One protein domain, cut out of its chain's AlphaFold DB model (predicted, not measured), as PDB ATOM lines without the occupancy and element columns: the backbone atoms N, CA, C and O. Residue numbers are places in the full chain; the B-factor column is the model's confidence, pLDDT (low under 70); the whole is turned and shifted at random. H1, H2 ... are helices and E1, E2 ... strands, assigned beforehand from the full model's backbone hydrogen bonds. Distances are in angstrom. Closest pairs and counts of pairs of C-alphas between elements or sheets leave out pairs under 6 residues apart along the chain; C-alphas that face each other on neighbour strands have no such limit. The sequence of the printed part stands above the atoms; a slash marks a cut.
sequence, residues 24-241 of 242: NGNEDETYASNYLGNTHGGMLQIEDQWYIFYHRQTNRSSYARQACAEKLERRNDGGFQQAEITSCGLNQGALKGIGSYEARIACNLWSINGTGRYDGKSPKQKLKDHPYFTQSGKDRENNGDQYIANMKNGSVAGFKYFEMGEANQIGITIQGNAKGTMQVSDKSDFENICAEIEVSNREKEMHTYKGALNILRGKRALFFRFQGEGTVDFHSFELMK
ATOM      1  N   ASN A  24      -7.853 -34.643  35.277       87.62
ATOM      2  CA  ASN A  24      -8.759 -33.555  34.892       87.62
ATOM      3  C   ASN A  24      -9.024 -33.454  33.372       87.62
ATOM      4  O   ASN A  24      -9.336 -32.377  32.871       87.62
ATOM      5  N   GLY A  25      -8.900 -34.568  32.635       90.06
ATOM      6  CA  GLY A  25      -9.123 -34.614  31.186       90.06
ATOM      7  C   GLY A  25      -7.984 -34.034  30.338       90.06
ATOM      8  O   GLY A  25      -8.183 -33.798  29.149       90.06
ATOM      9  N   ASN A  26      -6.804 -33.791  30.918       92.56
ATOM     10  CA  ASN A  26      -5.652 -33.298  30.168       92.56
ATOM     11  C   ASN A  26      -4.989 -34.414  29.348       92.56
ATOM     12  O   ASN A  26      -4.138 -35.138  29.852       92.56
ATOM     13  N   GLU A  27      -5.350 -34.554  28.079       94.00
ATOM     14  CA  GLU A  27      -4.744 -35.550  27.177       94.00
ATOM     15  C   GLU A  27      -3.636 -34.964  26.285       94.00
ATOM     16  O   GLU A  27      -3.019 -35.683  25.498       94.00
ATOM     17  N   ASP A  28      -3.370 -33.662  26.392       94.69
ATOM     18  CA  ASP A  28      -2.437 -32.951  25.524       94.69
ATOM     19  C   ASP A  28      -1.070 -32.797  26.204       94.69
ATOM     20  O   ASP A  28      -0.886 -32.028  27.151       94.69
ATOM     21  N   GLU A  29      -0.075 -33.513  25.674       94.50
ATOM     22  CA  GLU A  29       1.305 -33.496  26.173       94.50
ATOM     23  C   GLU A  29       1.935 -32.093  26.202       94.50
ATOM     24  O   GLU A  29       2.883 -31.870  26.956       94.50
ATOM     25  N   THR A  30       1.430 -31.130  25.422       91.88
ATOM     26  CA  THR A  30       1.930 -29.745  25.450       91.88
ATOM     27  C   THR A  30       1.588 -29.010  26.749       91.88
ATOM     28  O   THR A  30       2.287 -28.060  27.108       91.88
ATOM     29  N   TYR A  31       0.591 -29.497  27.494       93.06
ATOM     30  CA  TYR A  31       0.196 -29.008  28.817       93.06
ATOM     31  C   TYR A  31       0.644 -29.940  29.951       93.06
ATOM     32  O   TYR A  31       0.126 -29.854  31.066       93.06
ATOM     33  N   ALA A  32       1.596 -30.843  29.697       97.06
ATOM     34  CA  ALA A  32       2.142 -31.702  30.740       97.06
ATOM     35  C   ALA A  32       2.818 -30.878  31.848       97.06
ATOM     36  O   ALA A  32       3.549 -29.918  31.587       97.06
ATOM     37  N   SER A  33       2.623 -31.300  33.097       96.44
ATOM     38  CA  SER A  33       3.139 -30.622  34.289       96.44
ATOM     39  C   SER A  33       4.630 -30.877  34.561       96.44
ATOM     40  O   SER A  33       5.241 -30.198  35.394       96.44
ATOM     41  N   ASN A  34       5.237 -31.833  33.853       97.25
ATOM     42  CA  ASN A  34       6.641 -32.211  33.977       97.25
ATOM     43  C   ASN A  34       7.190 -32.768  32.652       97.25
ATOM     44  O   ASN A  34       6.446 -33.024  31.704       97.25
ATOM     45  N   TYR A  35       8.506 -32.971  32.579       97.25
ATOM     46  CA  TYR A  35       9.138 -33.601  31.421       97.25
ATOM     47  C   TYR A  35       8.748 -35.070  31.334       97.25
ATOM     48  O   TYR A  35       8.875 -35.823  32.296       97.25
ATOM     49  N   LEU A  36       8.296 -35.469  30.151       96.69
ATOM     50  CA  LEU A  36       7.754 -36.793  29.901       96.69
ATOM     51  C   LEU A  36       8.856 -37.795  29.548       96.69
ATOM     52  O   LEU A  36       9.949 -37.451  29.087       96.69
ATOM     53  N   GLY A  37       8.532 -39.073  29.683       94.94
ATOM     54  CA  GLY A  37       9.378 -40.180  29.268       94.94
ATOM     55  C   GLY A  37       8.780 -41.499  29.728       94.94
ATOM     56  O   GLY A  37       7.600 -41.567  30.064       94.94
ATOM     57  N   ASN A  38       9.596 -42.552  29.786       94.00
ATOM     58  CA  ASN A  38       9.123 -43.810  30.355       94.00
ATOM     59  C   ASN A  38       8.804 -43.654  31.852       94.00
ATOM     60  O   ASN A  38       9.580 -43.051  32.596       94.00
ATOM     61  N   THR A  39       7.705 -44.267  32.279       93.12
ATOM     62  CA  THR A  39       7.320 -44.405  33.685       93.12
ATOM     63  C   THR A  39       7.459 -45.873  34.062       93.12
ATOM     64  O   THR A  39       6.929 -46.747  33.378       93.12
ATOM     65  N   HIS A  40       8.189 -46.161  35.135       94.88
ATOM     66  CA  HIS A  40       8.287 -47.501  35.708       94.88
ATOM     67  C   HIS A  40       8.061 -47.399  37.205       94.88
ATOM     68  O   HIS A  40       8.503 -46.436  37.829       94.88
ATOM     69  N   GLY A  41       7.395 -48.394  37.779       94.56
ATOM     70  CA  GLY A  41       6.922 -48.297  39.140       94.56
ATOM     71  C   GLY A  41       6.283 -49.571  39.659       94.56
ATOM     72  O   GLY A  41       6.285 -50.606  38.994       94.56
ATOM     73  N   GLY A  42       5.732 -49.471  40.859       96.50
ATOM     74  CA  GLY A  42       5.034 -50.553  41.529       96.50
ATOM     75  C   GLY A  42       4.120 -50.009  42.614       96.50
ATOM     76  O   GLY A  42       4.412 -48.992  43.238       96.50
ATOM     77  N   MET A  43       2.999 -50.687  42.822       96.81
ATOM     78  CA  MET A  43       2.065 -50.345  43.883       96.81
ATOM     79  C   MET A  43       2.422 -51.128  45.148       96.81
ATOM     80  O   MET A  43       2.692 -52.328  45.077       96.81
ATOM     81  N   LEU A  44       2.414 -50.459  46.298       97.31
ATOM     82  CA  LEU A  44       2.692 -51.067  47.596       97.31
ATOM     83  C   LEU A  44       1.744 -50.491  48.646       97.31
ATOM     84  O   LEU A  44       1.516 -49.283  48.693       97.31
ATOM     85  N   GLN A  45       1.217 -51.364  49.496       96.94
ATOM     86  CA  GLN A  45       0.519 -50.957  50.704       96.94
ATOM     87  C   GLN A  45       1.528 -50.831  51.845       96.94
ATOM     88  O   GLN A  45       2.272 -51.772  52.121       96.94
ATOM     89  N   ILE A  46       1.552 -49.671  52.493       96.00
ATOM     90  CA  ILE A  46       2.323 -49.425  53.709       96.00
ATOM     91  C   ILE A  46       1.302 -49.113  54.796       96.00
ATOM     92  O   ILE A  46       0.570 -48.129  54.684       96.00
ATOM     93  N   GLU A  47       1.233 -49.975  55.811       94.06
ATOM     94  CA  GLU A  47       0.153 -49.961  56.807       94.06
ATOM     95  C   GLU A  47      -1.222 -50.006  56.110       94.06
ATOM     96  O   GLU A  47      -1.478 -50.900  55.303       94.06
ATOM     97  N   ASP A  48      -2.096 -49.035  56.365       93.75
ATOM     98  CA  ASP A  48      -3.438 -48.970  55.780       93.75
ATOM     99  C   ASP A  48      -3.516 -48.091  54.517       93.75
ATOM    100  O   ASP A  48      -4.590 -47.924  53.939       93.75
ATOM    101  N   GLN A  49      -2.387 -47.550  54.042       96.50
ATOM    102  CA  GLN A  49      -2.336 -46.641  52.895       96.50
ATOM    103  C   GLN A  49      -1.670 -47.293  51.678       96.50
ATOM    104  O   GLN A  49      -0.558 -47.819  51.738       96.50
ATOM    105  N   TRP A  50      -2.341 -47.204  50.530       97.44
ATOM    106  CA  TRP A  50      -1.781 -47.602  49.240       97.44
ATOM    107  C   TRP A  50      -0.963 -46.474  48.624       97.44
ATOM    108  O   TRP A  50      -1.390 -45.317  48.634       97.44
ATOM    109  N   TYR A  51       0.178 -46.835  48.049       98.19
ATOM    110  CA  TYR A  51       1.069 -45.935  47.334       98.19
ATOM    111  C   TYR A  51       1.402 -46.485  45.956       98.19
ATOM    112  O   TYR A  51       1.561 -47.697  45.779       98.19
ATOM    113  N   ILE A  52       1.577 -45.583  44.997       98.12
ATOM    114  CA  ILE A  52       2.223 -45.868  43.723       98.12
ATOM    115  C   ILE A  52       3.643 -45.311  43.761       98.12
ATOM    116  O   ILE A  52       3.850 -44.108  43.874       98.12
ATOM    117  N   PHE A  53       4.632 -46.195  43.684       98.38
ATOM    118  CA  PHE A  53       6.030 -45.826  43.497       98.38
ATOM    119  C   PHE A  53       6.314 -45.738  42.011       98.38
ATOM    120  O   PHE A  53       5.866 -46.591  41.248       98.38
ATOM    121  N   TYR A  54       7.080 -44.739  41.605       97.81
ATOM    122  CA  TYR A  54       7.481 -44.542  40.219       97.81
ATOM    123  C   TYR A  54       8.818 -43.802  40.163       97.81
ATOM    124  O   TYR A  54       9.435 -43.517  41.193       97.81
ATOM    125  N   HIS A  55       9.295 -43.494  38.962       96.75
ATOM    126  CA  HIS A  55      10.414 -42.579  38.785       96.75
ATOM    127  C   HIS A  55      10.022 -41.397  37.911       96.75
ATOM    128  O   HIS A  55       9.170 -41.520  37.036       96.75
ATOM    129  N   ARG A  56      10.739 -40.288  38.074       95.62
ATOM    130  CA  ARG A  56      10.826 -39.217  37.074       95.62
ATOM    131  C   ARG A  56      12.237 -39.118  36.523       95.62
ATOM    132  O   ARG A  56      13.189 -39.615  37.135       95.62
ATOM    133  N   GLN A  57      12.389 -38.485  35.370       95.19
ATOM    134  CA  GLN A  57      13.685 -38.385  34.718       95.19
ATOM    135  C   GLN A  57      14.503 -37.187  35.225       95.19
ATOM    136  O   GLN A  57      13.985 -36.111  35.512       95.19
ATOM    137  N   THR A  58      15.819 -37.371  35.290       95.56
ATOM    138  CA  THR A  58      16.808 -36.347  35.648       95.56
ATOM    139  C   THR A  58      17.839 -36.214  34.523       95.56
ATOM    140  O   THR A  58      17.855 -36.994  33.567       95.56
ATOM    141  N   ASN A  59      18.701 -35.197  34.576       95.88
ATOM    142  CA  ASN A  59      19.811 -35.010  33.628       95.88
ATOM    143  C   ASN A  59      19.406 -34.976  32.135       95.88
ATOM    144  O   ASN A  59      20.221 -35.299  31.259       95.88
ATOM    145  N   ARG A  60      18.153 -34.598  31.828       95.62
ATOM    146  CA  ARG A  60      17.589 -34.598  30.462       95.62
ATOM    147  C   ARG A  60      17.770 -35.939  29.748       95.62
ATOM    148  O   ARG A  60      18.165 -35.991  28.580       95.62
ATOM    149  N   SER A  61      17.574 -37.031  30.482       94.56
ATOM    150  CA  SER A  61      17.879 -38.385  30.031       94.56
ATOM    151  C   SER A  61      16.852 -39.383  30.546       94.56
ATOM    152  O   SER A  61      16.553 -39.409  31.732       94.56
ATOM    153  N   SER A  62      16.403 -40.294  29.680       93.00
ATOM    154  CA  SER A  62      15.578 -41.443  30.088       93.00
ATOM    155  C   SER A  62      16.317 -42.465  30.967       93.00
ATOM    156  O   SER A  62      15.690 -43.356  31.536       93.00
ATOM    157  N   TYR A  63      17.645 -42.355  31.070       92.62
ATOM    158  CA  TYR A  63      18.498 -43.302  31.795       92.62
ATOM    159  C   TYR A  63      18.971 -42.787  33.160       92.62
ATOM    160  O   TYR A  63      19.589 -43.541  33.901       92.62
ATOM    161  N   ALA A  64      18.679 -41.530  33.501       93.69
ATOM    162  CA  ALA A  64      18.966 -40.947  34.809       93.69
ATOM    163  C   ALA A  64      17.637 -40.589  35.472       93.69
ATOM    164  O   ALA A  64      16.774 -39.984  34.837       93.69
ATOM    165  N   ARG A  65      17.417 -41.063  36.699       94.31
ATOM    166  CA  ARG A  65      16.076 -41.126  37.287       94.31
ATOM    167  C   ARG A  65      16.111 -40.883  38.787       94.31
ATOM    168  O   ARG A  65      17.113 -41.157  39.437       94.31
ATOM    169  N   GLN A  66      14.998 -40.390  39.313       94.44
ATOM    170  CA  GLN A  66      14.770 -40.180  40.737       94.44
ATOM    171  C   GLN A  66      13.480 -40.894  41.134       94.44
ATOM    172  O   GLN A  66      12.475 -40.765  40.434       94.44
ATOM    173  N   ALA A  67      13.523 -41.655  42.227       95.31
ATOM    174  CA  ALA A  67      12.349 -42.331  42.761       95.31
ATOM    175  C   ALA A  67      11.360 -41.319  43.356       95.31
ATOM    176  O   ALA A  67      11.753 -40.340  43.991       95.31
ATOM    177  N   CYS A  68      10.077 -41.576  43.145       97.50
ATOM    178  CA  CYS A  68       8.955 -40.793  43.639       97.50
ATOM    179  C   CYS A  68       7.868 -41.753  44.140       97.50
ATOM    180  O   CYS A  68       7.874 -42.945  43.812       97.50
ATOM    181  N   ALA A  69       6.944 -41.243  44.946       97.81
ATOM    182  CA  ALA A  69       5.806 -42.011  45.419       97.81
ATOM    183  C   ALA A  69       4.616 -41.083  45.630       97.81
ATOM    184  O   ALA A  69       4.808 -39.981  46.125       97.81
ATOM    185  N   GLU A  70       3.414 -41.547  45.317       98.12
ATOM    186  CA  GLU A  70       2.181 -40.828  45.637       98.12
ATOM    187  C   GLU A  70       1.192 -41.751  46.334       98.12
ATOM    188  O   GLU A  70       1.182 -42.967  46.114       98.12
ATOM    189  N   LYS A  71       0.339 -41.165  47.171       97.50
ATOM    190  CA  LYS A  71      -0.799 -41.879  47.745       97.50
ATOM    191  C   LYS A  71      -1.809 -42.212  46.655       97.50
ATOM    192  O   LYS A  71      -2.133 -41.375  45.820       97.50
ATOM    193  N   LEU A  72      -2.359 -43.418  46.723       97.12
ATOM    194  CA  LEU A  72      -3.510 -43.811  45.925       97.12
ATOM    195  C   LEU A  72      -4.779 -43.766  46.769       97.12
ATOM    196  O   LEU A  72      -4.850 -44.351  47.853       97.12
ATOM    197  N   GLU A  73      -5.807 -43.121  46.231       95.75
ATOM    198  CA  GLU A  73      -7.144 -43.127  46.814       95.75
ATOM    199  C   GLU A  73      -7.972 -44.250  46.208       95.75
ATOM    200  O   GLU A  73      -8.162 -44.329  44.989       95.75
ATOM    201  N   ARG A  74      -8.476 -45.139  47.063       95.06
ATOM    202  CA  ARG A  74      -9.300 -46.256  46.612       95.06
ATOM    203  C   ARG A  74     -10.705 -45.770  46.268       95.06
ATOM    204  O   ARG A  74     -11.315 -45.014  47.017       95.06
ATOM    205  N   ARG A  75     -11.219 -46.216  45.129       94.75
ATOM    206  CA  ARG A  75     -12.574 -45.939  44.648       94.75
ATOM    207  C   ARG A  75     -13.555 -46.982  45.189       94.75
ATOM    208  O   ARG A  75     -13.167 -48.096  45.542       94.75
ATOM    209  N   ASN A  76     -14.843 -46.646  45.163       93.69
ATOM    210  CA  ASN A  76     -15.920 -47.548  45.592       93.69
ATOM    211  C   ASN A  76     -16.022 -48.827  44.738       93.69
ATOM    212  O   ASN A  76     -16.516 -49.840  45.221       93.69
ATOM    213  N   ASP A  77     -15.537 -48.798  43.491       91.44
ATOM    214  CA  ASP A  77     -15.470 -49.957  42.586       91.44
ATOM    215  C   ASP A  77     -14.292 -50.907  42.891       91.44
ATOM    216  O   ASP A  77     -14.073 -51.883  42.178       91.44
ATOM    217  N   GLY A  78     -13.509 -50.618  43.937       90.81
ATOM    218  CA  GLY A  78     -12.341 -51.392  44.346       90.81
ATOM    219  C   GLY A  78     -11.041 -51.018  43.627       90.81
ATOM    220  O   GLY A  78      -9.984 -51.468  44.086       90.81
ATOM    221  N   GLY A  79     -11.101 -50.197  42.570       94.00
ATOM    222  CA  GLY A  79      -9.948 -49.623  41.871       94.00
ATOM    223  C   GLY A  79      -9.369 -48.397  42.584       94.00
ATOM    224  O   GLY A  79      -9.697 -48.122  43.735       94.00
ATOM    225  N   PHE A  80      -8.509 -47.638  41.904       96.31
ATOM    226  CA  PHE A  80      -7.843 -46.459  42.474       96.31
ATOM    227  C   PHE A  80      -7.975 -45.246  41.563       96.31
ATOM    228  O   PHE A  80      -7.926 -45.379  40.342       96.31
ATOM    229  N   GLN A  81      -8.144 -44.061  42.138       95.69
ATOM    230  CA  GLN A  81      -8.024 -42.815  41.386       95.69
ATOM    231  C   GLN A  81      -6.576 -42.644  40.913       95.69
ATOM    232  O   GLN A  81      -5.650 -43.112  41.582       95.69
ATOM    233  N   GLN A  82      -6.388 -41.985  39.768       97.12
ATOM    234  CA  GLN A  82      -5.054 -41.561  39.366       97.12
ATOM    235  C   GLN A  82      -4.508 -40.607  40.430       97.12
ATOM    236  O   GLN A  82      -5.185 -39.651  40.806       97.12
ATOM    237  N   ALA A  83      -3.296 -40.869  40.909       97.19
ATOM    238  CA  ALA A  83      -2.613 -39.953  41.801       97.19
ATOM    239  C   ALA A  83      -2.181 -38.695  41.040       97.19
ATOM    240  O   ALA A  83      -1.592 -38.781  39.961       97.19
ATOM    241  N   GLU A  84      -2.449 -37.536  41.637       97.50
ATOM    242  CA  GLU A  84      -1.771 -36.293  41.286       97.50
ATOM    243  C   GLU A  84      -0.313 -36.367  41.751       97.50
ATOM    244  O   GLU A  84      -0.038 -36.831  42.859       97.50
ATOM    245  N   ILE A  85       0.621 -35.866  40.944       97.25
ATOM    246  CA  ILE A  85       2.023 -35.755  41.345       97.25
ATOM    247  C   ILE A  85       2.222 -34.591  42.311       97.25
ATOM    248  O   ILE A  85       1.860 -33.447  42.023       97.25
ATOM    249  N   THR A  86       2.850 -34.867  43.453       98.31
ATOM    250  CA  THR A  86       3.057 -33.916  44.540       98.31
ATOM    251  C   THR A  86       4.493 -33.961  45.077       98.31
ATOM    252  O   THR A  86       5.315 -34.816  44.767       98.31
ATOM    253  N   SER A  87       4.848 -32.965  45.874       98.44
ATOM    254  CA  SER A  87       6.063 -32.902  46.689       98.44
ATOM    255  C   SER A  87       5.924 -33.666  48.008       98.44
ATOM    256  O   SER A  87       6.891 -33.757  48.764       98.44
ATOM    257  N   CYS A  88       4.733 -34.185  48.326       98.00
ATOM    258  CA  CYS A  88       4.449 -34.820  49.608       98.00
ATOM    259  C   CYS A  88       5.067 -36.218  49.705       98.00
ATOM    260  O   CYS A  88       5.464 -36.619  50.800       98.00
ATOM    261  N   GLY A  89       5.216 -36.955  48.605       95.88
ATOM    262  CA  GLY A  89       5.841 -38.272  48.653       95.88
ATOM    263  C   GLY A  89       5.090 -39.228  49.590       95.88
ATOM    264  O   GLY A  89       3.871 -39.379  49.535       95.88
ATOM    265  N   LEU A  90       5.822 -39.826  50.534       95.69
ATOM    266  CA  LEU A  90       5.252 -40.711  51.559       95.69
ATOM    267  C   LEU A  90       4.620 -39.974  52.754       95.69
ATOM    268  O   LEU A  90       4.123 -40.625  53.674       95.69
ATOM    269  N   ASN A  91       4.623 -38.636  52.775       95.44
ATOM    270  CA  ASN A  91       3.997 -37.877  53.857       95.44
ATOM    271  C   ASN A  91       2.489 -38.143  53.923       95.44
ATOM    272  O   ASN A  91       1.817 -38.328  52.910       95.44
ATOM    273  N   GLN A  92       1.935 -38.119  55.139       91.44
ATOM    274  CA  GLN A  92       0.514 -38.406  55.344       91.44
ATOM    275  C   GLN A  92      -0.424 -37.254  54.940       91.44
ATOM    276  O   GLN A  92      -1.633 -37.459  54.850       91.44
ATOM    277  N   GLY A  93       0.120 -36.080  54.627       95.19
ATOM    278  CA  GLY A  93      -0.618 -34.905  54.182       95.19
ATOM    279  C   GLY A  93       0.314 -33.855  53.585       95.19
ATOM    280  O   GLY A  93       1.438 -34.165  53.183       95.19
ATOM    281  N   ALA A  94      -0.158 -32.609  53.540       98.06
ATOM    282  CA  ALA A  94       0.649 -31.477  53.098       98.06
ATOM    283  C   ALA A  94       1.916 -31.316  53.961       98.06
ATOM    284  O   ALA A  94       1.925 -31.614  55.158       98.06
ATOM    285  N   LEU A  95       2.993 -30.838  53.340       98.56
ATOM    286  CA  LEU A  95       4.230 -30.458  54.016       98.56
ATOM    287  C   LEU A  95       3.964 -29.287  54.974       98.56
ATOM    288  O   LEU A  95       2.995 -28.550  54.822       98.56
ATOM    289  N   LYS A  96       4.813 -29.093  55.982       98.31
ATOM    290  CA  LYS A  96       4.643 -27.978  56.929       98.31
ATOM    291  C   LYS A  96       4.787 -26.623  56.217       98.31
ATOM    292  O   LYS A  96       5.630 -26.465  55.347       98.31
ATOM    293  N   GLY A  97       4.010 -25.618  56.614       97.88
ATOM    294  CA  GLY A  97       4.134 -24.258  56.074       97.88
ATOM    295  C   GLY A  97       5.329 -23.455  56.596       97.88
ATOM    296  O   GLY A  97       5.473 -22.301  56.220       97.88
ATOM    297  N   ILE A  98       6.155 -24.029  57.475       98.31
ATOM    298  CA  ILE A  98       7.414 -23.461  57.977       98.31
ATOM    299  C   ILE A  98       8.462 -24.573  57.934       98.31
ATOM    300  O   ILE A  98       8.212 -25.681  58.421       98.31
ATOM    301  N   GLY A  99       9.630 -24.270  57.373       98.19
ATOM    302  CA  GLY A  99      10.737 -25.209  57.238       98.19
ATOM    303  C   GLY A  99      11.570 -24.966  55.983       98.19
ATOM    304  O   GLY A  99      11.234 -24.129  55.145       98.19
ATOM    305  N   SER A 100      12.655 -25.726  55.858       98.44
ATOM    306  CA  SER A 100      13.548 -25.703  54.699       98.44
ATOM    307  C   SER A 100      13.273 -26.902  53.792       98.44
ATOM    308  O   SER A 100      13.172 -28.038  54.260       98.44
ATOM    309  N   TYR A 101      13.185 -26.653  52.489       98.56
ATOM    310  CA  TYR A 101      12.817 -27.637  51.479       98.56
ATOM    311  C   TYR A 101      13.791 -27.590  50.307       98.56
ATOM    312  O   TYR A 101      14.050 -26.539  49.725       98.56
ATOM    313  N   GLU A 102      14.325 -28.747  49.941       98.00
ATOM    314  CA  GLU A 102      15.215 -28.881  48.790       98.00
ATOM    315  C   GLU A 102      14.419 -28.834  47.482       98.00
ATOM    316  O   GLU A 102      13.347 -29.431  47.360       98.00
ATOM    317  N   ALA A 103      14.982 -28.213  46.448       98.12
ATOM    318  CA  ALA A 103      14.365 -28.124  45.128       98.12
ATOM    319  C   ALA A 103      14.116 -29.506  44.499       98.12
ATOM    320  O   ALA A 103      13.228 -29.659  43.660       98.12
ATOM    321  N   ARG A 104      14.832 -30.546  44.955       96.25
ATOM    322  CA  ARG A 104      14.630 -31.941  44.539       96.25
ATOM    323  C   ARG A 104      13.247 -32.508  44.834       96.25
ATOM    324  O   ARG A 104      13.010 -33.640  44.436       96.25
ATOM    325  N   ILE A 105      12.364 -31.826  45.559       97.94
ATOM    326  CA  ILE A 105      10.980 -32.289  45.761       97.94
ATOM    327  C   ILE A 105       9.984 -31.590  44.832       97.94
ATOM    328  O   ILE A 105       8.794 -31.883  44.915       97.94
ATOM    329  N   ALA A 106      10.435 -30.694  43.943       98.62
ATOM    330  CA  ALA A 106       9.548 -30.091  42.954       98.62
ATOM    331  C   ALA A 106       8.825 -31.193  42.172       98.62
ATOM    332  O   ALA A 106       9.428 -32.163  41.704       98.62
ATOM    333  N   CYS A 107       7.509 -31.062  42.110       98.31
ATOM    334  CA  CYS A 107       6.602 -32.033  41.521       98.31
ATOM    335  C   CYS A 107       6.195 -31.611  40.105       98.31
ATOM    336  O   CYS A 107       5.949 -32.466  39.256       98.31
ATOM    337  N   ASN A 108       6.275 -30.310  39.812       98.62
ATOM    338  CA  ASN A 108       6.114 -29.773  38.472       98.62
ATOM    339  C   ASN A 108       7.380 -29.050  38.006       98.62
ATOM    340  O   ASN A 108       8.068 -28.409  38.807       98.62
ATOM    341  N   LEU A 109       7.658 -29.104  36.704       98.75
ATOM    342  CA  LEU A 109       8.797 -28.416  36.103       98.75
ATOM    343  C   LEU A 109       8.555 -28.138  34.619       98.75
ATOM    344  O   LEU A 109       8.326 -29.068  33.848       98.75
ATOM    345  N   TRP A 110       8.688 -26.881  34.198       98.56
ATOM    346  CA  TRP A 110       8.589 -26.511  32.784       98.56
ATOM    347  C   TRP A 110       9.422 -25.269  32.447       98.56
ATOM    348  O   TRP A 110       9.819 -24.496  33.318       98.56
ATOM    349  N   SER A 111       9.719 -25.085  31.161       98.38
ATOM    350  CA  SER A 111      10.327 -23.853  30.641       98.38
ATOM    351  C   SER A 111       9.250 -22.900  30.112       98.38
ATOM    352  O   SER A 111       8.093 -23.289  29.986       98.38
ATOM    353  N   ILE A 112       9.637 -21.702  29.665       97.50
ATOM    354  CA  ILE A 112       8.713 -20.794  28.963       97.50
ATOM    355  C   ILE A 112       8.073 -21.415  27.705       97.50
ATOM    356  O   ILE A 112       6.975 -21.034  27.322       97.50
ATOM    357  N   ASN A 113       8.735 -22.401  27.092       96.69
ATOM    358  CA  ASN A 113       8.233 -23.149  25.935       96.69
ATOM    359  C   ASN A 113       7.507 -24.445  26.342       96.69
ATOM    360  O   ASN A 113       7.375 -25.354  25.527       96.69
ATOM    361  N   GLY A 114       7.116 -24.575  27.611       96.69
ATOM    362  CA  GLY A 114       6.525 -25.785  28.167       96.69
ATOM    363  C   GLY A 114       7.549 -26.889  28.444       96.69
ATOM    364  O   GLY A 114       8.731 -26.634  28.740       96.69
ATOM    365  N   THR A 115       7.061 -28.124  28.392       96.56
ATOM    366  CA  THR A 115       7.807 -29.358  28.658       96.56
ATOM    367  C   THR A 115       8.179 -30.071  27.354       96.56
ATOM    368  O   THR A 115       8.076 -29.532  26.253       96.56
ATOM    369  N   GLY A 116       8.716 -31.280  27.470       96.12
ATOM    370  CA  GLY A 116       9.018 -32.129  26.329       96.12
ATOM    371  C   GLY A 116       9.378 -33.533  26.783       96.12
ATOM    372  O   GLY A 116       9.463 -33.809  27.980       96.12
ATOM    373  N   ARG A 117       9.628 -34.420  25.818       96.31
ATOM    374  CA  ARG A 117       9.947 -35.821  26.100       96.31
ATOM    375  C   ARG A 117      11.449 -36.099  26.156       96.31
ATOM    376  O   ARG A 117      12.200 -35.706  25.258       96.31
ATOM    377  N   TYR A 118      11.890 -36.854  27.159       96.44
ATOM    378  CA  TYR A 118      13.273 -37.331  27.302       96.44
ATOM    379  C   TYR A 118      13.527 -38.705  26.664       96.44
ATOM    380  O   TYR A 118      14.675 -39.158  26.630       96.44
ATOM    381  N   ASP A 119      12.496 -39.381  26.162       94.00
ATOM    382  CA  ASP A 119      12.591 -40.643  25.409       94.00
ATOM    383  C   ASP A 119      12.611 -40.434  23.881       94.00
ATOM    384  O   ASP A 119      12.781 -41.380  23.115       94.00
ATOM    385  N   GLY A 120      12.502 -39.182  23.428       91.12
ATOM    386  CA  GLY A 120      12.607 -38.808  22.022       91.12
ATOM    387  C   GLY A 120      14.049 -38.737  21.499       91.12
ATOM    388  O   GLY A 120      15.031 -38.881  22.222       91.12
ATOM    389  N   LYS A 121      14.199 -38.447  20.200       92.38
ATOM    390  CA  LYS A 121      15.516 -38.290  19.555       92.38
ATOM    391  C   LYS A 121      16.256 -37.043  20.061       92.38
ATOM    392  O   LYS A 121      15.757 -35.927  19.898       92.38
ATOM    393  N   SER A 122      17.475 -37.240  20.568       92.25
ATOM    394  CA  SER A 122      18.425 -36.198  21.003       92.25
ATOM    395  C   SER A 122      17.860 -35.195  22.032       92.25
ATOM    396  O   SER A 122      17.954 -33.981  21.818       92.25
ATOM    397  N   PRO A 123      17.309 -35.661  23.171       94.31
ATOM    398  CA  PRO A 123      16.576 -34.816  24.118       94.31
ATOM    399  C   PRO A 123      17.472 -33.746  24.751       94.31
ATOM    400  O   PRO A 123      17.069 -32.591  24.846       94.31
ATOM    401  N   LYS A 124      18.731 -34.078  25.068       93.12
ATOM    402  CA  LYS A 124      19.715 -33.123  25.610       93.12
ATOM    403  C   LYS A 124      19.936 -31.900  24.717       93.12
ATOM    404  O   LYS A 124      20.135 -30.809  25.236       93.12
ATOM    405  N   GLN A 125      19.899 -32.080  23.393       95.06
ATOM    406  CA  GLN A 125      20.079 -30.984  22.440       95.06
ATOM    407  C   GLN A 125      18.788 -30.184  22.251       95.06
ATOM    408  O   GLN A 125      18.833 -28.957  22.221       95.06
ATOM    409  N   LYS A 126      17.645 -30.866  22.119       95.75
ATOM    410  CA  LYS A 126      16.339 -30.215  21.926       95.75
ATOM    411  C   LYS A 126      15.909 -29.409  23.148       95.75
ATOM    412  O   LYS A 126      15.360 -28.329  23.006       95.75
ATOM    413  N   LEU A 127      16.216 -29.920  24.334       97.00
ATOM    414  CA  LEU A 127      15.843 -29.350  25.627       97.00
ATOM    415  C   LEU A 127      17.070 -28.718  26.306       97.00
ATOM    416  O   LEU A 127      17.201 -28.704  27.531       97.00
ATOM    417  N   LYS A 128      18.022 -28.215  25.506       96.88
ATOM    418  CA  LYS A 128      19.272 -27.631  26.012       96.88
ATOM    419  C   LYS A 128      19.032 -26.394  26.892       96.88
ATOM    420  O   LYS A 128      19.791 -26.157  27.827       96.88
ATOM    421  N   ASP A 129      17.958 -25.657  26.612       97.00
ATOM    422  CA  ASP A 129      17.575 -24.406  27.280       97.00
ATOM    423  C   ASP A 129      16.491 -24.592  28.353       97.00
ATOM    424  O   ASP A 129      16.036 -23.623  28.947       97.00
ATOM    425  N   HIS A 130      16.088 -25.836  28.605       98.44
ATOM    426  CA  HIS A 130      15.059 -26.192  29.574       98.44
ATOM    427  C   HIS A 130      15.679 -26.475  30.957       98.44
ATOM    428  O   HIS A 130      16.812 -26.981  31.009       98.44
ATOM    429  N   PRO A 131      14.954 -26.212  32.062       98.62
ATOM    430  CA  PRO A 131      15.378 -26.636  33.389       98.62
ATOM    431  C   PRO A 131      15.338 -28.163  33.528       98.62
ATOM    432  O   PRO A 131      14.617 -28.852  32.801       98.62
ATOM    433  N   TYR A 132      16.127 -28.707  34.454       98.62
ATOM    434  CA  TYR A 132      16.147 -30.145  34.734       98.62
ATOM    435  C   TYR A 132      16.703 -30.459  36.122       98.62
ATOM    436  O   TYR A 132      17.607 -29.788  36.610       98.62
ATOM    437  N   PHE A 133      16.220 -31.542  36.728       98.19
ATOM    438  CA  PHE A 133      16.806 -32.072  37.957       98.19
ATOM    439  C   PHE A 133      18.192 -32.662  37.703       98.19
ATOM    440  O   PHE A 133      18.394 -33.405  36.735       98.19
ATOM    441  N   THR A 134      19.133 -32.383  38.594       97.38
ATOM    442  CA  THR A 134      20.488 -32.940  38.575       97.38
ATOM    443  C   THR A 134      21.071 -32.965  39.988       97.38
ATOM    444  O   THR A 134      20.411 -32.572  40.942       97.38
ATOM    445  N   GLN A 135      22.303 -33.438  40.119       95.12
ATOM    446  CA  GLN A 135      23.116 -33.385  41.334       95.12
ATOM    447  C   GLN A 135      24.572 -33.110  40.966       95.12
ATOM    448  O   GLN A 135      24.933 -33.192  39.783       95.12
ATOM    449  N   SER A 136      25.423 -32.815  41.949       92.31
ATOM    450  CA  SER A 136      26.863 -32.827  41.697       92.31
ATOM    451  C   SER A 136      27.379 -34.261  41.557       92.31
ATOM    452  O   SER A 136      26.797 -35.224  42.062       92.31
ATOM    453  N   GLY A 137      28.532 -34.413  40.906       90.50
ATOM    454  CA  GLY A 137      29.263 -35.680  40.861       90.50
ATOM    455  C   GLY A 137      28.449 -36.858  40.311       90.50
ATOM    456  O   GLY A 137      27.729 -36.725  39.325       90.50
ATOM    457  N   LYS A 138      28.637 -38.034  40.918       87.88
ATOM    458  CA  LYS A 138      28.013 -39.307  40.519       87.88
ATOM    459  C   LYS A 138      26.938 -39.735  41.524       87.88
ATOM    460  O   LYS A 138      26.753 -39.076  42.554       87.88
ATOM    461  N   ASP A 139      26.267 -40.841  41.212       85.69
ATOM    462  CA  ASP A 139      25.341 -41.539  42.108       85.69
ATOM    463  C   ASP A 139      25.993 -41.828  43.468       85.69
ATOM    464  O   ASP A 139      27.187 -42.142  43.545       85.69
ATOM    465  N   ARG A 140      25.211 -41.670  44.539       87.00
ATOM    466  CA  ARG A 140      25.662 -41.794  45.930       87.00
ATOM    467  C   ARG A 140      24.489 -42.080  46.867       87.00
ATOM    468  O   ARG A 140      23.371 -41.655  46.597       87.00
ATOM    469  N   GLU A 141      24.784 -42.726  47.993       84.31
ATOM    470  CA  GLU A 141      23.793 -43.150  49.000       84.31
ATOM    471  C   GLU A 141      23.581 -42.129  50.134       84.31
ATOM    472  O   GLU A 141      22.668 -42.261  50.944       84.31
ATOM    473  N   ASN A 142      24.443 -41.115  50.243       84.75
ATOM    474  CA  ASN A 142      24.389 -40.107  51.302       84.75
ATOM    475  C   ASN A 142      24.821 -38.725  50.794       84.75
ATOM    476  O   ASN A 142      25.400 -38.605  49.713       84.75
ATOM    477  N   ASN A 143      24.537 -37.687  51.592       83.00
ATOM    478  CA  ASN A 143      24.915 -36.297  51.310       83.00
ATOM    479  C   ASN A 143      24.471 -35.846  49.907       83.00
ATOM    480  O   ASN A 143      25.273 -35.358  49.107       83.00
ATOM    481  N   GLY A 144      23.201 -36.115  49.590       85.31
ATOM    482  CA  GLY A 144      22.602 -35.713  48.324       85.31
ATOM    483  C   GLY A 144      22.486 -34.195  48.237       85.31
ATOM    484  O   GLY A 144      22.162 -33.540  49.219       85.31
ATOM    485  N   ASP A 145      22.734 -33.660  47.050       92.31
ATOM    486  CA  ASP A 145      22.666 -32.235  46.745       92.31
ATOM    487  C   ASP A 145      21.860 -32.017  45.463       92.31
ATOM    488  O   ASP A 145      22.276 -31.307  44.560       92.31
ATOM    489  N   GLN A 146      20.729 -32.711  45.323       95.50
ATOM    490  CA  GLN A 146      19.921 -32.598  44.115       95.50
ATOM    491  C   GLN A 146      19.277 -31.211  44.011       95.50
ATOM    492  O   GLN A 146      18.633 -30.741  44.947       95.50
ATOM    493  N   TYR A 147      19.394 -30.599  42.837       98.00
ATOM    494  CA  TYR A 147      18.886 -29.263  42.533       98.00
ATOM    495  C   TYR A 147      18.251 -29.221  41.143       98.00
ATOM    496  O   TYR A 147      18.368 -30.160  40.345       98.00
ATOM    497  N   ILE A 148      17.560 -28.123  40.849       98.75
ATOM    498  CA  ILE A 148      17.028 -27.841  39.517       98.75
ATOM    499  C   ILE A 148      18.034 -26.947  38.809       98.75
ATOM    500  O   ILE A 148      18.183 -25.777  39.147       98.75
ATOM    501  N   ALA A 149      18.731 -27.504  37.829       98.31
ATOM    502  CA  ALA A 149      19.662 -26.748  37.014       98.31
ATOM    503  C   ALA A 149      18.940 -26.005  35.895       98.31
ATOM    504  O   ALA A 149      17.894 -26.442  35.403       98.31
ATOM    505  N   ASN A 150      19.597 -24.965  35.393       98.00
ATOM    506  CA  ASN A 150      19.263 -24.337  34.120       98.00
ATOM    507  C   ASN A 150      17.870 -23.677  34.060       98.00
ATOM    508  O   ASN A 150      17.235 -23.672  33.005       98.00
ATOM    509  N   MET A 151      17.391 -23.106  35.170       98.62
ATOM    510  CA  MET A 151      16.212 -22.238  35.144       98.62
ATOM    511  C   MET A 151      16.565 -20.922  34.442       98.62
ATOM    512  O   MET A 151      17.371 -20.128  34.923       98.62
ATOM    513  N   LYS A 152      15.965 -20.701  33.274       98.56
ATOM    514  CA  LYS A 152      16.057 -19.470  32.473       98.56
ATOM    515  C   LYS A 152      14.770 -18.655  32.570       98.56
ATOM    516  O   LYS A 152      13.816 -19.104  33.205       98.56
ATOM    517  N   ASN A 153      14.723 -17.492  31.921       98.69
ATOM    518  CA  ASN A 153      13.519 -16.663  31.847       98.69
ATOM    519  C   ASN A 153      12.248 -17.487  31.563       98.69
ATOM    520  O   ASN A 153      12.199 -18.245  30.594       98.69
ATOM    521  N   GLY A 154      11.233 -17.331  32.410       98.56
ATOM    522  CA  GLY A 154       9.955 -18.037  32.345       98.56
ATOM    523  C   GLY A 154       9.991 -19.506  32.783       98.56
ATOM    524  O   GLY A 154       8.966 -20.172  32.688       98.56
ATOM    525  N   SER A 155      11.123 -20.029  33.261       98.69
ATOM    526  CA  SER A 155      11.181 -21.387  33.820       98.69
ATOM    527  C   SER A 155      10.457 -21.446  35.153       98.69
ATOM    528  O   SER A 155      10.605 -20.536  35.972       98.69
ATOM    529  N   VAL A 156       9.724 -22.535  35.377       98.88
ATOM    530  CA  VAL A 156       8.899 -22.728  36.567       98.88
ATOM    531  C   VAL A 156       9.215 -24.044  37.255       98.88
ATOM    532  O   VAL A 156       9.301 -25.080  36.598       98.88
ATOM    533  N   ALA A 157       9.326 -23.994  38.582       98.94
ATOM    534  CA  ALA A 157       9.340 -25.148  39.472       98.94
ATOM    535  C   ALA A 157       8.131 -25.081  40.418       98.94
ATOM    536  O   ALA A 157       7.935 -24.077  41.104       98.94
ATOM    537  N   GLY A 158       7.312 -26.133  40.443       98.81
ATOM    538  CA  GLY A 158       6.111 -26.219  41.276       98.81
ATOM    539  C   GLY A 158       6.259 -27.219  42.415       98.81
ATOM    540  O   GLY A 158       6.839 -28.293  42.236       98.81
ATOM    541  N   PHE A 159       5.701 -26.873  43.571       98.88
ATOM    542  CA  PHE A 159       5.741 -27.663  44.794       98.88
ATOM    543  C   PHE A 159       4.332 -27.761  45.393       98.88
ATOM    544  O   PHE A 159       3.684 -26.745  45.648       98.88
ATOM    545  N   LYS A 160       3.851 -28.983  45.626       98.56
ATOM    546  CA  LYS A 160       2.480 -29.269  46.085       98.56
ATOM    547  C   LYS A 160       2.527 -30.289  47.223       98.56
ATOM    548  O   LYS A 160       3.181 -31.299  47.089       98.56
ATOM    549  N   TYR A 161       1.891 -30.146  48.369       98.62
ATOM    550  CA  TYR A 161       1.272 -28.961  48.940       98.62
ATOM    551  C   TYR A 161       1.899 -28.680  50.303       98.62
ATOM    552  O   TYR A 161       2.496 -29.569  50.910       98.62
ATOM    553  N   PHE A 162       1.696 -27.467  50.798       98.69
ATOM    554  CA  PHE A 162       2.121 -26.999  52.109       98.69
ATOM    555  C   PHE A 162       0.899 -26.565  52.911       98.69
ATOM    556  O   PHE A 162      -0.004 -25.928  52.372       98.69
ATOM    557  N   GLU A 163       0.863 -26.902  54.192       98.38
ATOM    558  CA  GLU A 163      -0.121 -26.394  55.141       98.38
ATOM    559  C   GLU A 163       0.347 -25.024  55.647       98.38
ATOM    560  O   GLU A 163       1.119 -24.929  56.606       98.38
ATOM    561  N   MET A 164      -0.061 -23.961  54.950       98.19
ATOM    562  CA  MET A 164       0.375 -22.592  55.221       98.19
ATOM    563  C   MET A 164      -0.331 -22.017  56.450       98.19
ATOM    564  O   MET A 164      -1.546 -22.127  56.609       98.19
ATOM    565  N   GLY A 165       0.440 -21.354  57.313       95.75
ATOM    566  CA  GLY A 165      -0.041 -20.820  58.587       95.75
ATOM    567  C   GLY A 165       0.441 -19.400  58.849       95.75
ATOM    568  O   GLY A 165      -0.239 -18.427  58.528       95.75
ATOM    569  N   GLU A 166       1.598 -19.284  59.491       96.19
ATOM    570  CA  GLU A 166       2.150 -18.001  59.948       96.19
ATOM    571  C   GLU A 166       3.385 -17.554  59.160       96.19
ATOM    572  O   GLU A 166       3.975 -16.534  59.500       96.19
ATOM    573  N   ALA A 167       3.785 -18.310  58.133       97.81
ATOM    574  CA  ALA A 167       4.927 -17.942  57.312       97.81
ATOM    575  C   ALA A 167       4.662 -16.617  56.588       97.81
ATOM    576  O   ALA A 167       3.682 -16.488  55.853       97.81
ATOM    577  N   ASN A 168       5.546 -15.653  56.814       98.06
ATOM    578  CA  ASN A 168       5.492 -14.298  56.264       98.06
ATOM    579  C   ASN A 168       6.803 -13.897  55.567       98.06
ATOM    580  O   ASN A 168       6.896 -12.808  55.002       98.06
ATOM    581  N   GLN A 169       7.793 -14.789  55.557       98.50
ATOM    582  CA  GLN A 169       9.022 -14.647  54.793       98.50
ATOM    583  C   GLN A 169       9.341 -15.917  54.019       98.50
ATOM    584  O   GLN A 169       9.031 -17.036  54.439       98.50
ATOM    585  N   ILE A 170      10.027 -15.726  52.897       98.75
ATOM    586  CA  ILE A 170      10.582 -16.807  52.102       98.75
ATOM    587  C   ILE A 170      12.047 -16.533  51.765       98.75
ATOM    588  O   ILE A 170      12.419 -15.429  51.369       98.75
ATOM    589  N   GLY A 171      12.885 -17.550  51.941       98.69
ATOM    590  CA  GLY A 171      14.267 -17.585  51.483       98.69
ATOM    591  C   GLY A 171      14.403 -18.497  50.269       98.69
ATOM    592  O   GLY A 171      13.776 -19.551  50.229       98.69
ATOM    593  N   ILE A 172      15.229 -18.129  49.295       98.69
ATOM    594  CA  ILE A 172      15.620 -18.992  48.175       98.69
ATOM    595  C   ILE A 172      17.136 -19.101  48.130       98.69
ATOM    596  O   ILE A 172      17.832 -18.092  48.202       98.69
ATOM    597  N   THR A 173      17.648 -20.317  47.985       98.38
ATOM    598  CA  THR A 173      19.074 -20.578  47.796       98.38
ATOM    599  C   THR A 173      19.310 -20.965  46.350       98.38
ATOM    600  O   THR A 173      18.776 -21.964  45.856       98.38
ATOM    601  N   ILE A 174      20.102 -20.148  45.667       97.62
ATOM    602  CA  ILE A 174      20.380 -20.277  44.240       97.62
ATOM    603  C   ILE A 174      21.877 -20.197  43.957       97.62
ATOM    604  O   ILE A 174      22.657 -19.665  44.745       97.62
ATOM    605  N   GLN A 175      22.269 -20.681  42.788       96.44
ATOM    606  CA  GLN A 175      23.612 -20.571  42.230       96.44
ATOM    607  C   GLN A 175      23.511 -20.190  40.748       96.44
ATOM    608  O   GLN A 175      22.482 -20.414  40.115       96.44
ATOM    609  N   GLY A 176      24.572 -19.619  40.180       94.06
ATOM    610  CA  GLY A 176      24.653 -19.316  38.750       94.06
ATOM    611  C   GLY A 176      24.792 -17.825  38.469       94.06
ATOM    612  O   GLY A 176      24.788 -17.002  39.376       94.06
ATOM    613  N   ASN A 177      24.945 -17.483  37.192       95.25
ATOM    614  CA  ASN A 177      25.049 -16.096  36.751       95.25
ATOM    615  C   ASN A 177      23.687 -15.657  36.215       95.25
ATOM    616  O   ASN A 177      23.290 -16.077  35.124       95.25
ATOM    617  N   ALA A 178      22.970 -14.868  37.009       95.25
ATOM    618  CA  ALA A 178      21.613 -14.450  36.703       95.25
ATOM    619  C   ALA A 178      21.285 -13.094  37.325       95.25
ATOM    620  O   ALA A 178      21.725 -12.769  38.433       95.25
ATOM    621  N   LYS A 179      20.458 -12.322  36.622       97.44
ATOM    622  CA  LYS A 179      19.883 -11.072  37.119       97.44
ATOM    623  C   LYS A 179      18.404 -11.027  36.771       97.44
ATOM    624  O   LYS A 179      18.046 -11.150  35.601       97.44
ATOM    625  N   GLY A 180      17.558 -10.826  37.771       98.00
ATOM    626  CA  GLY A 180      16.115 -10.806  37.581       98.00
ATOM    627  C   GLY A 180      15.357 -10.949  38.888       98.00
ATOM    628  O   GLY A 180      15.842 -10.541  39.940       98.00
ATOM    629  N   THR A 181      14.193 -11.581  38.809       98.69
ATOM    630  CA  THR A 181      13.283 -11.792  39.933       98.69
ATOM    631  C   THR A 181      12.849 -13.250  39.973       98.69
ATOM    632  O   THR A 181      12.473 -13.829  38.951       98.69
ATOM    633  N   MET A 182      12.884 -13.852  41.158       98.81
ATOM    634  CA  MET A 182      12.162 -15.088  41.434       98.81
ATOM    635  C   MET A 182      10.778 -14.722  41.971       98.81
ATOM    636  O   MET A 182      10.655 -14.201  43.079       98.81
ATOM    637  N   GLN A 183       9.745 -14.978  41.177       98.88
ATOM    638  CA  GLN A 183       8.355 -14.810  41.584       98.88
ATOM    639  C   GLN A 183       7.833 -16.090  42.227       98.88
ATOM    640  O   GLN A 183       8.144 -17.185  41.758       98.88
ATOM    641  N   VAL A 184       6.997 -15.948  43.250       98.88
ATOM    642  CA  VAL A 184       6.332 -17.058  43.938       98.88
ATOM    643  C   VAL A 184       4.827 -16.850  43.863       98.88
ATOM    644  O   VAL A 184       4.347 -15.764  44.172       98.88
ATOM    645  N   SER A 185       4.084 -17.878  43.469       98.81
ATOM    646  CA  SER A 185       2.622 -17.861  43.338       98.81
ATOM    647  C   SER A 185       2.013 -19.100  43.989       98.81
ATOM    648  O   SER A 185       2.632 -20.166  43.984       98.81
ATOM    649  N   ASP A 186       0.790 -18.991  44.514       97.81
ATOM    650  CA  ASP A 186       0.030 -20.145  45.009       97.81
ATOM    651  C   ASP A 186      -0.730 -20.901  43.901       97.81
ATOM    652  O   ASP A 186      -1.313 -21.962  44.146       97.81
ATOM    653  N   LYS A 187      -0.664 -20.389  42.666       97.19
ATOM    654  CA  LYS A 187      -1.230 -20.978  41.444       97.19
ATOM    655  C   LYS A 187      -0.217 -21.037  40.301       97.19
ATOM    656  O   LYS A 187       0.668 -20.189  40.192       97.19
ATOM    657  N   SER A 188      -0.384 -22.004  39.400       96.31
ATOM    658  CA  SER A 188       0.506 -22.211  38.248       96.31
ATOM    659  C   SER A 188       0.382 -21.149  37.149       96.31
ATOM    660  O   SER A 188       1.281 -21.037  36.320       96.31
ATOM    661  N   ASP A 189      -0.714 -20.388  37.125       96.38
ATOM    662  CA  ASP A 189      -0.969 -19.295  36.174       96.38
ATOM    663  C   ASP A 189      -0.255 -17.982  36.544       96.38
ATOM    664  O   ASP A 189      -0.098 -17.104  35.695       96.38
ATOM    665  N   PHE A 190       0.245 -17.872  37.782       98.12
ATOM    666  CA  PHE A 190       0.850 -16.659  38.337       98.12
ATOM    667  C   PHE A 190      -0.089 -15.440  38.329       98.12
ATOM    668  O   PHE A 190       0.388 -14.306  38.291       98.12
ATOM    669  N   GLU A 191      -1.409 -15.651  38.398       96.00
ATOM    670  CA  GLU A 191      -2.387 -14.563  38.567       96.00
ATOM    671  C   GLU A 191      -2.234 -13.854  39.920       96.00
ATOM    672  O   GLU A 191      -2.517 -12.663  40.037       96.00
ATOM    673  N   ASN A 192      -1.776 -14.583  40.943       96.06
ATOM    674  CA  ASN A 192      -1.580 -14.081  42.297       96.06
ATOM    675  C   ASN A 192      -0.126 -14.281  42.743       96.06
ATOM    676  O   ASN A 192       0.285 -15.388  43.087       96.06
ATOM    677  N   ILE A 193       0.656 -13.203  42.746       98.56
ATOM    678  CA  ILE A 193       2.048 -13.239  43.199       98.56
ATOM    679  C   ILE A 193       2.102 -13.062  44.721       98.56
ATOM    680  O   ILE A 193       1.760 -12.010  45.256       98.56
ATOM    681  N   CYS A 194       2.557 -14.103  45.412       98.44
ATOM    682  CA  CYS A 194       2.735 -14.142  46.861       98.44
ATOM    683  C   CYS A 194       4.079 -13.562  47.319       98.44
ATOM    684  O   CYS A 194       4.182 -13.106  48.455       98.44
ATOM    685  N   ALA A 195       5.115 -13.608  46.478       98.75
ATOM    686  CA  ALA A 195       6.413 -12.995  46.757       98.75
ATOM    687  C   ALA A 195       7.155 -12.655  45.461       98.75
ATOM    688  O   ALA A 195       7.054 -13.376  44.467       98.75
ATOM    689  N   GLU A 196       7.963 -11.600  45.511       98.75
ATOM    690  CA  GLU A 196       8.934 -11.248  44.477       98.75
ATOM    691  C   GLU A 196      10.293 -11.048  45.140       98.75
ATOM    692  O   GLU A 196      10.441 -10.230  46.047       98.75
ATOM    693  N   ILE A 197      11.280 -11.836  44.717       98.69
ATOM    694  CA  ILE A 197      12.621 -11.831  45.300       98.69
ATOM    695  C   ILE A 197      13.595 -11.413  44.206       98.69
ATOM    696  O   ILE A 197      13.823 -12.166  43.256       98.69
ATOM    697  N   GLU A 198      14.159 -10.213  44.323       98.38
ATOM    698  CA  GLU A 198      15.206  -9.758  43.410       98.38
ATOM    699  C   GLU A 198      16.465 -10.612  43.585       98.38
ATOM    700  O   GLU A 198      16.946 -10.837  44.698       98.38
ATOM    701  N   VAL A 199      17.012 -11.081  42.467       96.56
ATOM    702  CA  VAL A 199      18.226 -11.895  42.428       96.56
ATOM    703  C   VAL A 199      19.247 -11.248  41.501       96.56
ATOM    704  O   VAL A 199      18.952 -10.869  40.366       96.56
ATOM    705  N   SER A 200      20.485 -11.125  41.975       95.50
ATOM    706  CA  SER A 200      21.610 -10.687  41.153       95.50
ATOM    707  C   SER A 200      22.867 -11.422  41.588       95.50
ATOM    708  O   SER A 200      23.604 -10.967  42.457       95.50
ATOM    709  N   ASN A 201      23.107 -12.568  40.962       91.19
ATOM    710  CA  ASN A 201      24.270 -13.394  41.236       91.19
ATOM    711  C   ASN A 201      25.261 -13.282  40.071       91.19
ATOM    712  O   ASN A 201      24.876 -13.425  38.909       91.19
ATOM    713  N   ARG A 202      26.524 -12.960  40.369       80.38
ATOM    714  CA  ARG A 202      27.577 -12.732  39.359       80.38
ATOM    715  C   ARG A 202      28.596 -13.869  39.286       80.38
ATOM    716  O   ARG A 202      29.365 -13.922  38.329       80.38
ATOM    717  N   GLU A 203      28.581 -14.786  40.249       76.69
ATOM    718  CA  GLU A 203      29.545 -15.881  40.359       76.69
ATOM    719  C   GLU A 203      28.839 -17.229  40.542       76.69
ATOM    720  O   GLU A 203      27.633 -17.308  40.769       76.69
ATOM    721  N   LYS A 204      29.587 -18.334  40.446       77.19
ATOM    722  CA  LYS A 204      29.053 -19.678  40.729       77.19
ATOM    723  C   LYS A 204      28.940 -19.955  42.232       77.19
ATOM    724  O   LYS A 204      28.943 -21.114  42.630       77.19
ATOM    725  N   GLU A 205      28.858 -18.939  43.072       87.38
ATOM    726  CA  GLU A 205      28.685 -19.124  44.508       87.38
ATOM    727  C   GLU A 205      27.203 -19.267  44.855       87.38
ATOM    728  O   GLU A 205      26.335 -18.608  44.265       87.38
ATOM    729  N   MET A 206      26.911 -20.146  45.816       94.00
ATOM    730  CA  MET A 206      25.568 -20.263  46.371       94.00
ATOM    731  C   MET A 206      25.237 -19.019  47.187       94.00
ATOM    732  O   MET A 206      26.014 -18.605  48.042       94.00
ATOM    733  N   HIS A 207      24.065 -18.458  46.932       96.56
ATOM    734  CA  HIS A 207      23.565 -17.275  47.610       96.56
ATOM    735  C   HIS A 207      22.122 -17.497  48.037       96.56
ATOM    736  O   HIS A 207      21.309 -18.005  47.259       96.56
ATOM    737  N   THR A 208      21.806 -17.071  49.258       97.50
ATOM    738  CA  THR A 208      20.437 -17.055  49.767       97.50
ATOM    739  C   THR A 208      19.878 -15.640  49.706       97.50
ATOM    740  O   THR A 208      20.428 -14.720  50.309       97.50
ATOM    741  N   TYR A 209      18.764 -15.478  49.001       98.00
ATOM    742  CA  TYR A 209      17.982 -14.245  48.933       98.00
ATOM    743  C   TYR A 209      16.708 -14.421  49.746       98.00
ATOM    744  O   TYR A 209      16.173 -15.527  49.817       98.00
ATOM    745  N   LYS A 210      16.217 -13.345  50.356       98.25
ATOM    746  CA  LYS A 210      14.988 -13.355  51.152       98.25
ATOM    747  C   LYS A 210      14.010 -12.314  50.632       98.25
ATOM    748  O   LYS A 210      14.427 -11.273  50.131       98.25
ATOM    749  N   GLY A 211      12.725 -12.592  50.788       98.06
ATOM    750  CA  GLY A 211      11.648 -11.658  50.493       98.06
ATOM    751  C   GLY A 211      10.468 -11.858  51.433       98.06
ATOM    752  O   GLY A 211      10.331 -12.904  52.077       98.06
ATOM    753  N   ALA A 212       9.611 -10.843  51.503       98.44
ATOM    754  CA  ALA A 212       8.328 -10.960  52.179       98.44
ATOM    755  C   ALA A 212       7.436 -11.961  51.429       98.44
ATOM    756  O   ALA A 212       7.409 -11.978  50.197       98.44
ATOM    757  N   LEU A 213       6.702 -12.778  52.178       98.62
ATOM    758  CA  LEU A 213       5.751 -13.752  51.663       98.62
ATOM    759  C   LEU A 213       4.344 -13.375  52.124       98.62
ATOM    760  O   LEU A 213       4.048 -13.378  53.317       98.62
ATOM    761  N   ASN A 214       3.462 -13.099  51.170       97.88
ATOM    762  CA  ASN A 214       2.043 -12.880  51.409       97.88
ATOM    763  C   ASN A 214       1.235 -14.031  50.808       97.88
ATOM    764  O   ASN A 214       0.896 -14.028  49.624       97.88
ATOM    765  N   ILE A 215       0.940 -15.035  51.628       96.31
ATOM    766  CA  ILE A 215       0.183 -16.215  51.214       96.31
ATOM    767  C   ILE A 215      -0.910 -16.537  52.224       96.31
ATOM    768  O   ILE A 215      -0.734 -16.431  53.438       96.31
ATOM    769  N   LEU A 216      -2.072 -16.928  51.710       95.88
ATOM    770  CA  LEU A 216      -3.210 -17.276  52.545       95.88
ATOM    771  C   LEU A 216      -2.976 -18.598  53.277       95.88
ATOM    772  O   LEU A 216      -2.387 -19.537  52.743       95.88
ATOM    773  N   ARG A 217      -3.541 -18.685  54.483       97.56
ATOM    774  CA  ARG A 217      -3.566 -19.910  55.286       97.56
ATOM    775  C   ARG A 217      -4.259 -21.070  54.558       97.56
ATOM    776  O   ARG A 217      -5.103 -20.854  53.676       97.56
ATOM    777  N   GLY A 218      -3.933 -22.287  54.981       97.88
ATOM    778  CA  GLY A 218      -4.484 -23.538  54.466       97.88
ATOM    779  C   GLY A 218      -3.523 -24.294  53.546       97.88
ATOM    780  O   GLY A 218      -2.396 -23.866  53.294       97.88
ATOM    781  N   LYS A 219      -4.009 -25.401  52.980       98.19
ATOM    782  CA  LYS A 219      -3.300 -26.187  51.963       98.19
ATOM    783  C   LYS A 219      -3.062 -25.358  50.690       98.19
ATOM    784  O   LYS A 219      -4.013 -25.020  49.985       98.19
ATOM    785  N   ARG A 220      -1.798 -25.062  50.374       98.19
ATOM    786  CA  ARG A 220      -1.373 -24.268  49.204       98.19
ATOM    787  C   ARG A 220      -0.269 -24.952  48.414       98.19
ATOM    788  O   ARG A 220       0.538 -25.697  48.965       98.19
ATOM    789  N   ALA A 221      -0.254 -24.710  47.110       98.44
ATOM    790  CA  ALA A 221       0.907 -24.985  46.276       98.44
ATOM    791  C   ALA A 221       1.849 -23.775  46.310       98.44
ATOM    792  O   ALA A 221       1.441 -22.684  46.702       98.44
ATOM    793  N   LEU A 222       3.094 -23.967  45.886       98.81
ATOM    794  CA  LEU A 222       4.051 -22.893  45.650       98.81
ATOM    795  C   LEU A 222       4.692 -23.105  44.281       98.81
ATOM    796  O   LEU A 222       5.310 -24.138  44.031       98.81
ATOM    797  N   PHE A 223       4.550 -22.128  43.397       98.94
ATOM    798  CA  PHE A 223       5.166 -22.115  42.077       98.94
ATOM    799  C   PHE A 223       6.192 -20.994  42.009       98.94
ATOM    800  O   PHE A 223       5.866 -19.838  42.258       98.94
ATOM    801  N   PHE A 224       7.422 -21.346  41.653       98.94
ATOM    802  CA  PHE A 224       8.553 -20.436  41.539       98.94
ATOM    803  C   PHE A 224       8.845 -20.195  40.065       98.94
ATOM    804  O   PHE A 224       9.162 -21.151  39.357       98.94
ATOM    805  N   ARG A 225       8.762 -18.945  39.602       98.88
ATOM    806  CA  ARG A 225       9.100 -18.542  38.230       98.88
ATOM    807  C   ARG A 225      10.275 -17.589  38.234       98.88
ATOM    808  O   ARG A 225      10.196 -16.512  38.817       98.88
ATOM    809  N   PHE A 226      11.330 -17.945  37.510       98.75
ATOM    810  CA  PHE A 226      12.425 -17.015  37.270       98.75
ATOM    811  C   PHE A 226      12.097 -16.104  36.081       98.75
ATOM    812  O   PHE A 226      11.771 -16.587  34.997       98.75
ATOM    813  N   GLN A 227      12.203 -14.791  36.267       98.69
ATOM    814  CA  GLN A 227      12.080 -13.783  35.215       98.69
ATOM    815  C   GLN A 227      13.359 -12.954  35.156       98.69
ATOM    816  O   GLN A 227      13.701 -12.291  36.130       98.69
ATOM    817  N   GLY A 228      14.068 -12.974  34.032       97.88
ATOM    818  CA  GLY A 228      15.320 -12.233  33.899       97.88
ATOM    819  C   GLY A 228      16.322 -12.855  32.941       97.88
ATOM    820  O   GLY A 228      15.992 -13.699  32.110       97.88
ATOM    821  N   GLU A 229      17.567 -12.418  33.064       97.44
ATOM    822  CA  GLU A 229      18.674 -12.828  32.208       97.44
ATOM    823  C   GLU A 229      19.587 -13.832  32.911       97.44
ATOM    824  O   GLU A 229      19.734 -13.826  34.136       97.44
ATOM    825  N   GLY A 230      20.247 -14.670  32.111       96.25
ATOM    826  CA  GLY A 230      21.171 -15.684  32.598       96.25
ATOM    827  C   GLY A 230      20.476 -16.974  33.021       96.25
ATOM    828  O   GLY A 230      19.449 -17.364  32.456       96.25
ATOM    829  N   THR A 231      21.090 -17.662  33.978       96.25
ATOM    830  CA  THR A 231      20.708 -19.019  34.358       96.25
ATOM    831  C   THR A 231      20.805 -19.205  35.865       96.25
ATOM    832  O   THR A 231      21.849 -18.931  36.461       96.25
ATOM    833  N   VAL A 232      19.729 -19.719  36.454       97.31
ATOM    834  CA  VAL A 232      19.614 -20.042  37.874       97.31
ATOM    835  C   VAL A 232      19.638 -21.558  38.062       97.31
ATOM    836  O   VAL A 232      18.840 -22.283  37.468       97.31
ATOM    837  N   ASP A 233      20.528 -22.025  38.926       98.12
ATOM    838  CA  ASP A 233      20.457 -23.343  39.541       98.12
ATOM    839  C   ASP A 233      19.771 -23.174  40.906       98.12
ATOM    840  O   ASP A 233      20.277 -22.477  41.788       98.12
ATOM    841  N   PHE A 234      18.579 -23.748  41.062       98.62
ATOM    842  CA  PHE A 234      17.739 -23.594  42.248       98.62
ATOM    843  C   PHE A 234      17.911 -24.790  43.186       98.62
ATOM    844  O   PHE A 234      17.589 -25.919  42.812       98.62
ATOM    845  N   HIS A 235      18.426 -24.538  44.392       98.44
ATOM    846  CA  HIS A 235      18.844 -25.577  45.342       98.44
ATOM    847  C   HIS A 235      17.814 -25.846  46.432       98.44
ATOM    848  O   HIS A 235      17.491 -26.999  46.708       98.44
ATOM    849  N   SER A 236      17.285 -24.800  47.059       98.75
ATOM    850  CA  SER A 236      16.325 -24.936  48.155       98.75
ATOM    851  C   SER A 236      15.561 -23.644  48.390       98.75
ATOM    852  O   SER A 236      15.975 -22.570  47.952       98.75
ATOM    853  N   PHE A 237      14.461 -23.742  49.123       98.81
ATOM    854  CA  PHE A 237      13.776 -22.593  49.693       98.81
ATOM    855  C   PHE A 237      13.448 -22.835  51.164       98.81
ATOM    856  O   PHE A 237      13.448 -23.968  51.648       98.81
ATOM    857  N   GLU A 238      13.173 -21.758  51.881       98.75
ATOM    858  CA  GLU A 238      12.856 -21.775  53.300       98.75
ATOM    859  C   GLU A 238      11.629 -20.908  53.560       98.75
ATOM    860  O   GLU A 238      11.597 -19.746  53.168       98.75
ATOM    861  N   LEU A 239      10.619 -21.475  54.216       98.69
ATOM    862  CA  LEU A 239       9.438 -20.757  54.681       98.69
ATOM    863  C   LEU A 239       9.641 -20.409  56.153       98.69
ATOM    864  O   LEU A 239       9.836 -21.304  56.978       98.69
ATOM    865  N   MET A 240       9.600 -19.118  56.472       98.31
ATOM    866  CA  MET A 240       9.946 -18.590  57.790       98.31
ATOM    867  C   MET A 240       8.830 -17.707  58.338       98.31
ATOM    868  O   MET A 240       8.018 -17.150  57.595       98.31
ATOM    869  N   LYS A 241       8.841 -17.566  59.659       95.81
ATOM    870  CA  LYS A 241       8.094 -16.554  60.390       95.81
ATOM    871  C   LYS A 241       9.103 -15.591  61.014       95.81
ATOM    872  O   LYS A 241      10.011 -16.063  61.698       95.81
TER     873      LYS A 241
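Overview. This is residues 24 to 241 of the 242 residues of the protein "Xylosidase/arabinosidase" of [Ruminococcus] torques (UniProt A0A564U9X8). Two strongly twisted sheets, face to face as a sandwich, make the body, and the twisted slab E1 E2 E3 forms a smaller second lobe beside it, meeting it where E2 ends near E6. The sandwich is a jelly roll, one long hairpin wound over both sheets, with E7 paired to E14, E8 to E13, E9 to E12 and E10 to E11; E11 and E12 bring the two sheets together along one edge. The slab is a meander, each strand the antiparallel neighbour of the one before, and the short helix H1 lies near the start of E3. The printed part has 218 residues with fourteen named strands and one named helix, in the order E1 to E5, H1, E6 to E14; the class is mostly strand, though under half of the residues are in named elements. It is compact, with a radius of gyration of the C-alphas of 17.3 A and spans of 54 by 46 by 37 A.

Along the chain. The branched sheet holds E4, residues 99 to 102, E6, 132 to 134, E7, 147 to 151, E9, 169 to 175, 20.1 A long, E12, 207 to 212, and E14, 232 to 240, 22.2 A long. E14 ends with C-alpha 240 at (9.946, -18.590, 57.790). The five-strand sheet holds E5, residues 108 to 110, E8, 156 to 164, 20.5 A, E10, 178 to 185, 20.4 A, E11, 193 to 201, 22.3 A, and E13, 218 to 230, 34.6 A. E13 begins with C-alpha 218 at (-4.484, -23.538, 54.466). The third sheet holds E1, residues 41 to 46, E2, 49 to 58, 27.7 A, and E3, 61 to 71, 26.0 A. E1 begins with C-alpha 41 at (6.922, -48.297, 39.140). H1 is residues 123 to 126.

Arrangement. In the branched sheet E14 has three neighbours, each antiparallel to it. E4 and E7 lie on one side of it and E9 on the other side. E14 bends by 63 degrees at residue 235; it pairs with E7 over residues 232 to 234 and with E4 over 236 to 239. N 234 and O 148 of E7 are 2.8 A apart, N 237 and O 101 of E4 2.9 A, and N 238 and O 171 of E9 2.8 A, each within hydrogen-bond range. E12 is the antiparallel neighbour of E9, with N 172 and O 209 at 2.8 A, and E6 forms a hairpin with E7, with N 134 and O 147 at 2.9 A. The facing sheet runs E5 E8 E13 E10 E11, antiparallel throughout; its best plane stands 18 degrees from that of the branched sheet, and the strands of the one at 31 degrees to those of the other. Its N and O pairs include N 158 and O 108, 2.9 A, N 159 and O 222, 2.8 A, N 181 and O 227, 2.8 A, and N 182 and O 197, 2.9 A. Residues 95 to 96 pair, parallel, with residues 162 to 163 of E8. The closest C-alphas of E11 and E12 are those of Ile 197 and Gly 211, 5.3 A. In the third sheet N 44 and O 51 are 2.9 A apart, and N 54 and O 68 3.0 A. The closest C-alphas of E2 and E6 are those of Thr 58 and Phe 133, 4.9 A; E1 is apart from E6. Those of E3 and H1 are Ser 61 and Pro 123, 7.0 A. H1 is too short for an O i to N i+4 pair; its one O i to N i+3 pair is within range.

Size, cuts and confidence. The C-alphas of Asp 77 and Arg 202 are the two farthest apart, 57.0 A. The printed part has no cut. The long links are E3 to E4, 27 residues, E5 to H1 and E6 to E7, 12 residues each. Mean pLDDT of the printed part is 96.0, and no printed residue is under 70.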